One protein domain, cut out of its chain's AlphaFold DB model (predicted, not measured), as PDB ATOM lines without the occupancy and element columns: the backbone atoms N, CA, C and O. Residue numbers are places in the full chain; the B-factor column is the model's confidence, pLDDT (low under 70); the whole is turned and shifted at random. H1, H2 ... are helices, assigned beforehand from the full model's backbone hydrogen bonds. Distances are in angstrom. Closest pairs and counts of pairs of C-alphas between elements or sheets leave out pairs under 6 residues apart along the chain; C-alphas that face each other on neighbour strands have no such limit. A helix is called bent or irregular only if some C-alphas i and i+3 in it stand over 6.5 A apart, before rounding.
ATOM      1  N   GLN A  45     -24.937 -37.913  -0.565       87.25
ATOM      2  CA  GLN A  45     -25.790 -37.073   0.286       87.25
ATOM      3  C   GLN A  45     -26.102 -37.763   1.625       87.25
ATOM      4  O   GLN A  45     -26.161 -38.989   1.684       87.25
ATOM      5  N   ALA A  46     -26.425 -36.982   2.667       83.31
ATOM      6  CA  ALA A  46     -26.809 -37.467   4.007       83.31
ATOM      7  C   ALA A  46     -27.849 -38.610   3.988       83.31
ATOM      8  O   ALA A  46     -27.765 -39.554   4.772       83.31
ATOM      9  N   GLN A  47     -28.786 -38.557   3.037       84.25
ATOM     10  CA  GLN A  47     -29.828 -39.567   2.847       84.25
ATOM     11  C   GLN A  47     -29.257 -40.959   2.523       84.25
ATOM     12  O   GLN A  47     -29.795 -41.958   2.994       84.25
ATOM     13  N   HIS A  48     -28.147 -41.053   1.785       83.88
ATOM     14  CA  HIS A  48     -27.525 -42.335   1.435       83.88
ATOM     15  C   HIS A  48     -26.923 -43.027   2.660       83.88
ATOM     16  O   HIS A  48     -27.057 -44.239   2.802       83.88
ATOM     17  N   TYR A  49     -26.340 -42.266   3.589       86.44
ATOM     18  CA  TYR A  49     -25.827 -42.814   4.845       86.44
ATOM     19  C   TYR A  49     -26.953 -43.252   5.785       86.44
ATOM     20  O   TYR A  49     -26.839 -44.292   6.430       86.44
ATOM     21  N   GLU A  50     -28.066 -42.510   5.838       85.00
ATOM     22  CA  GLU A  50     -29.254 -42.929   6.594       85.00
ATOM     23  C   GLU A  50     -29.855 -44.223   6.037       85.00
ATOM     24  O   GLU A  50     -30.237 -45.114   6.799       85.00
ATOM     25  N   ILE A  51     -29.927 -44.347   4.708       81.62
ATOM     26  CA  ILE A  51     -30.374 -45.575   4.048       81.62
ATOM     27  C   ILE A  51     -29.381 -46.704   4.340       81.62
ATOM     28  O   ILE A  51     -29.801 -47.762   4.798       81.62
ATOM     29  N   GLY A  52     -28.077 -46.475   4.177       77.06
ATOM     30  CA  GLY A  52     -27.031 -47.450   4.494       77.06
ATOM     31  C   GLY A  52     -27.139 -47.972   5.928       77.06
ATOM     32  O   GLY A  52     -27.155 -49.184   6.138       77.06
ATOM     33  N   ALA A  53     -27.353 -47.082   6.898       78.38
ATOM     34  CA  ALA A  53     -27.539 -47.445   8.300       78.38
ATOM     35  C   ALA A  53     -28.779 -48.328   8.535       78.38
ATOM     36  O   ALA A  53     -28.717 -49.258   9.340       78.38
ATOM     37  N   LYS A  54     -29.888 -48.109   7.806       78.81
ATOM     38  CA  LYS A  54     -31.075 -48.994   7.858       78.81
ATOM     39  C   LYS A  54     -30.774 -50.413   7.372       78.81
ATOM     40  O   LYS A  54     -31.397 -51.356   7.848       78.81
ATOM     41  N   PHE A  55     -29.810 -50.561   6.465       78.12
ATOM     42  CA  PHE A  55     -29.318 -51.851   5.973       78.12
ATOM     43  C   PHE A  55     -28.087 -52.367   6.742       78.12
ATOM     44  O   PHE A  55     -27.487 -53.361   6.342       78.12
ATOM     45  N   GLY A  56     -27.716 -51.724   7.858       77.56
ATOM     46  CA  GLY A  56     -26.589 -52.130   8.702       77.56
ATOM     47  C   GLY A  56     -25.206 -51.793   8.135       77.56
ATOM     48  O   GLY A  56     -24.214 -52.342   8.608       77.56
ATOM     49  N   LEU A  57     -25.128 -50.913   7.134       81.94
ATOM     50  CA  LEU A  57     -23.876 -50.438   6.548       81.94
ATOM     51  C   LEU A  57     -23.336 -49.233   7.325       81.94
ATOM     52  O   LEU A  57     -24.077 -48.329   7.716       81.94
ATOM     53  N   THR A  58     -22.025 -49.218   7.528       83.25
ATOM     54  CA  THR A  58     -21.287 -48.083   8.102       83.25
ATOM     55  C   THR A  58     -21.003 -47.011   7.040       83.25
ATOM     56  O   THR A  58     -20.993 -47.337   5.852       83.25
ATOM     57  N   PRO A  59     -20.746 -45.746   7.421       81.25
ATOM     58  CA  PRO A  59     -20.436 -44.680   6.464       81.25
ATOM     59  C   PRO A  59     -19.270 -45.022   5.530       81.25
ATOM     60  O   PRO A  59     -19.417 -44.917   4.318       81.25
ATOM     61  N   ASP A  60     -18.191 -45.593   6.071       78.94
ATOM     62  CA  ASP A  60     -17.031 -46.035   5.286       78.94
ATOM     63  C   ASP A  60     -17.396 -47.122   4.254       78.94
ATOM     64  O   ASP A  60     -16.798 -47.216   3.183       78.94
ATOM     65  N   GLN A  61     -18.396 -47.960   4.556       78.88
ATOM     66  CA  GLN A  61     -18.906 -48.966   3.620       78.88
ATOM     67  C   GLN A  61     -19.799 -48.359   2.538       78.88
ATOM     68  O   GLN A  61     -19.829 -48.906   1.441       78.88
ATOM     69  N   VAL A  62     -20.510 -47.262   2.828       78.44
ATOM     70  CA  VAL A  62     -21.284 -46.496   1.835       78.44
ATOM     71  C   VAL A  62     -20.327 -45.790   0.872       78.44
ATOM     72  O   VAL A  62     -20.470 -45.937  -0.340       78.44
ATOM     73  N   ASP A  63     -19.281 -45.157   1.399       80.06
ATOM     74  CA  ASP A  63     -18.236 -44.507   0.599       80.06
ATOM     75  C   ASP A  63     -17.455 -45.512  -0.257       80.06
ATOM     76  O   ASP A  63     -17.081 -45.232  -1.398       80.06
ATOM     77  N   GLY A  64     -17.284 -46.737   0.253       80.31
ATOM     78  CA  GLY A  64     -16.648 -47.846  -0.454       80.31
ATOM     79  C   GLY A  64     -17.352 -48.293  -1.743       80.31
ATOM     80  O   GLY A  64     -16.741 -49.014  -2.533       80.31
ATOM     81  N   PHE A  65     -18.598 -47.866  -1.999       76.94
ATOM     82  CA  PHE A  65     -19.273 -48.123  -3.279       76.94
ATOM     83  C   PHE A  65     -18.747 -47.248  -4.416       76.94
ATOM     84  O   PHE A  65     -18.937 -47.601  -5.580       76.94
ATOM     85  N   GLY A  66     -18.084 -46.129  -4.109       74.56
ATOM     86  CA  GLY A  66     -17.425 -45.282  -5.100       74.56
ATOM     87  C   GLY A  66     -18.357 -44.542  -6.065       74.56
ATOM     88  O   GLY A  66     -17.863 -43.775  -6.877       74.56
ATOM     89  N   SER A  67     -19.677 -44.736  -6.004       81.12
ATOM     90  CA  SER A  67     -20.671 -43.834  -6.596       81.12
ATOM     91  C   SER A  67     -22.062 -44.065  -6.000       81.12
ATOM     92  O   SER A  67     -22.398 -45.171  -5.563       81.12
ATOM     93  N   THR A  68     -22.893 -43.021  -6.023       81.31
ATOM     94  CA  THR A  68     -24.304 -43.089  -5.611       81.31
ATOM     95  C   THR A  68     -25.093 -44.085  -6.462       81.31
ATOM     96  O   THR A  68     -25.850 -44.883  -5.918       81.31
ATOM     97  N   GLU A  69     -24.848 -44.138  -7.774       76.25
ATOM     98  CA  GLU A  69     -25.504 -45.074  -8.699       76.25
ATOM     99  C   GLU A  69     -25.206 -46.547  -8.373       76.25
ATOM    100  O   GLU A  69     -26.087 -47.406  -8.456       76.25
ATOM    101  N   LEU A  70     -23.964 -46.860  -7.983       77.19
ATOM    102  CA  LEU A  70     -23.573 -48.218  -7.598       77.19
ATOM    103  C   LEU A  70     -24.189 -48.617  -6.258       77.19
ATOM    104  O   LEU A  70     -24.621 -49.763  -6.103       77.19
ATOM    105  N   PHE A  71     -24.269 -47.677  -5.319       80.06
ATOM    106  CA  PHE A  71     -24.932 -47.868  -4.034       80.06
ATOM    107  C   PHE A  71     -26.444 -48.092  -4.198       80.06
ATOM    108  O   PHE A  71     -26.970 -49.101  -3.730       80.06
ATOM    109  N   GLU A  72     -27.143 -47.227  -4.937       82.88
ATOM    110  CA  GLU A  72     -28.575 -47.378  -5.230       82.88
ATOM    111  C   GLU A  72     -28.866 -48.649  -6.040       82.88
ATOM    112  O   GLU A  72     -29.825 -49.370  -5.760       82.88
ATOM    113  N   GLY A  73     -28.005 -48.991  -7.003       76.06
ATOM    114  CA  GLY A  73     -28.107 -50.231  -7.769       76.06
ATOM    115  C   GLY A  73     -27.915 -51.486  -6.910       76.06
ATOM    116  O   GLY A  73     -28.601 -52.490  -7.121       76.06
ATOM    117  N   ALA A  74     -27.014 -51.445  -5.925       76.56
ATOM    118  CA  ALA A  74     -26.826 -52.525  -4.960       76.56
ATOM    119  C   ALA A  74     -28.038 -52.666  -4.026       76.56
ATOM    120  O   ALA A  74     -28.503 -53.786  -3.798       76.56
ATOM    121  N   LEU A  75     -28.599 -51.546  -3.563       78.12
ATOM    122  CA  LEU A  75     -29.827 -51.521  -2.766       78.12
ATOM    123  C   LEU A  75     -31.029 -52.057  -3.546       78.12
ATOM    124  O   LEU A  75     -31.741 -52.921  -3.044       78.12
ATOM    125  N   GLY A  76     -31.212 -51.643  -4.801       75.00
ATOM    126  CA  GLY A  76     -32.285 -52.149  -5.658       75.00
ATOM    127  C   GLY A  76     -32.187 -53.658  -5.904       75.00
ATOM    128  O   GLY A  76     -33.204 -54.347  -5.972       75.00
ATOM    129  N   ARG A  77     -30.969 -54.214  -5.975       73.12
ATOM    130  CA  ARG A  77     -30.752 -55.670  -6.054       73.12
ATOM    131  C   ARG A  77     -31.039 -56.370  -4.732       73.12
ATOM    132  O   ARG A  77     -31.626 -57.445  -4.758       73.12
ATOM    133  N   LEU A  78     -30.663 -55.782  -3.598       65.69
ATOM    134  CA  LEU A  78     -31.000 -56.303  -2.271       65.69
ATOM    135  C   LEU A  78     -32.513 -56.308  -2.041       65.69
ATOM    136  O   LEU A  78     -33.048 -57.318  -1.593       65.69
ATOM    137  N   GLU A  79     -33.220 -55.247  -2.431       69.06
ATOM    138  CA  GLU A  79     -34.682 -55.205  -2.404       69.06
ATOM    139  C   GLU A  79     -35.306 -56.207  -3.377       69.06
ATOM    140  O   GLU A  79     -36.278 -56.872  -3.028       69.06
ATOM    141  N   ALA A  80     -34.751 -56.371  -4.582       65.75
ATOM    142  CA  ALA A  80     -35.222 -57.376  -5.529       65.75
ATOM    143  C   ALA A  80     -35.010 -58.801  -4.996       65.75
ATOM    144  O   ALA A  80     -35.904 -59.632  -5.117       65.75
ATOM    145  N   ILE A  81     -33.875 -59.081  -4.352       61.12
ATOM    146  CA  ILE A  81     -33.599 -60.367  -3.698       61.12
ATOM    147  C   ILE A  81     -34.533 -60.563  -2.501       61.12
ATOM    148  O   ILE A  81     -35.084 -61.648  -2.354       61.12
ATOM    149  N   ALA A  82     -34.783 -59.530  -1.696       58.38
ATOM    150  CA  ALA A  82     -35.750 -59.583  -0.604       58.38
ATOM    151  C   ALA A  82     -37.178 -59.832  -1.122       58.38
ATOM    152  O   ALA A  82     -37.910 -60.632  -0.545       58.38
ATOM    153  N   ARG A  83     -37.563 -59.227  -2.254       57.53
ATOM    154  CA  ARG A  83     -38.853 -59.467  -2.919       57.53
ATOM    155  C   ARG A  83     -38.949 -60.859  -3.529       57.53
ATOM    156  O   ARG A  83     -40.000 -61.473  -3.420       57.53
ATOM    157  N   VAL A  84     -37.885 -61.379  -4.137       55.78
ATOM    158  CA  VAL A  84     -37.852 -62.746  -4.685       55.78
ATOM    159  C   VAL A  84     -37.829 -63.783  -3.561       55.78
ATOM    160  O   VAL A  84     -38.513 -64.795  -3.666       55.78
ATOM    161  N   ALA A  85     -37.136 -63.519  -2.452       55.56
ATOM    162  CA  ALA A  85     -37.194 -64.341  -1.245       55.56
ATOM    163  C   ALA A  85     -38.597 -64.321  -0.614       55.56
ATOM    164  O   ALA A  85     -39.098 -65.366  -0.205       55.56
ATOM    165  N   ALA A  86     -39.272 -63.167  -0.621       52.91
ATOM    166  CA  ALA A  86     -40.665 -63.042  -0.194       52.91
ATOM    167  C   ALA A  86     -41.664 -63.691  -1.178       52.91
ATOM    168  O   ALA A  86     -42.678 -64.235  -0.752       52.91
TER     169      ALA A  86
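AT A GLANCE: This is residues 45 to 86 of the 282 residues of an uncharacterized protein of Deltaproteobacteria bacterium (UniProt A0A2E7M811). One long helix, H3, makes the length of this domain; its far end, residues 79 to 86, sticks out as a free arm from a small body in which the two shorter helices, H1 and H2, touch each other near the beginning of H3. H3 comes near both short helices, loosely, and runs on past them. The printed part has 42 residues with three named helices, in the order H1, H2, H3 along the chain, and no named strand; the class is all helix. The whole is compact, with a radius of gyration of the C-alphas of 10.4 A, and its outline is elongated, spanning 29 by 18 by 14 A.

HOW THE PARTS SIT: Begin with H3, residues 68 to 86, which touches no helix. Look first at its residue Thr 68: H1, residues 46 to 54, is close but not clearly touching, and the closest C-alphas of the two are those of His 48 and Thr 68, 7.8 A apart. H1 and H3 run the same way at a shallow tilt of 30 degrees, with their centres 14.3 A apart. Then look at Phe 71: H2, residues 59 to 63, is also close but not clearly touching H3, and the closest C-alphas are those of Val 62 and Phe 71, 7.0 A apart. H1 and H2 touch, with 6 pairs of C-alphas within 8 A; the closest are those of Tyr 49 and Pro 59, at 5.9 A, and the centres are 9.6 A apart. In the backbones of H1, H2 and H3, every O i to N i+4 pair is within hydrogen-bond range.

IN THESE COORDINATES: Find C-alpha 68 at (-24.304, -43.089, -5.611), where H3 begins; from there the helix runs 26.4 A to C-alpha 86 at (-40.665, -63.042, -0.194). Go back to C-alpha 46 at (-26.809, -37.467, 4.007), where H1 begins; its nine residues, Ala 46 to Lys 54, measure 12.9 A from first to last C-alpha. H2, Pro 59 to Asp 63, is five residues and 6.3 A long. No helix is bent or irregular.

THE WHOLE: The two C-alphas farthest apart are those of Gln 45 and Ala 86, the first and last printed residues, at 29.9 A. Without residues 79 to 86, which stand free and belong to H3, the body has 34 residues and spans 17 by 17 by 14 A. The links H1 to H2 and H2 to H3 are both tight, with 4 residues in each. The printed part has no cut. The mean pLDDT of the printed part is 75.6; for low confidence, look at residues 78 to 86, the nine that are under 70.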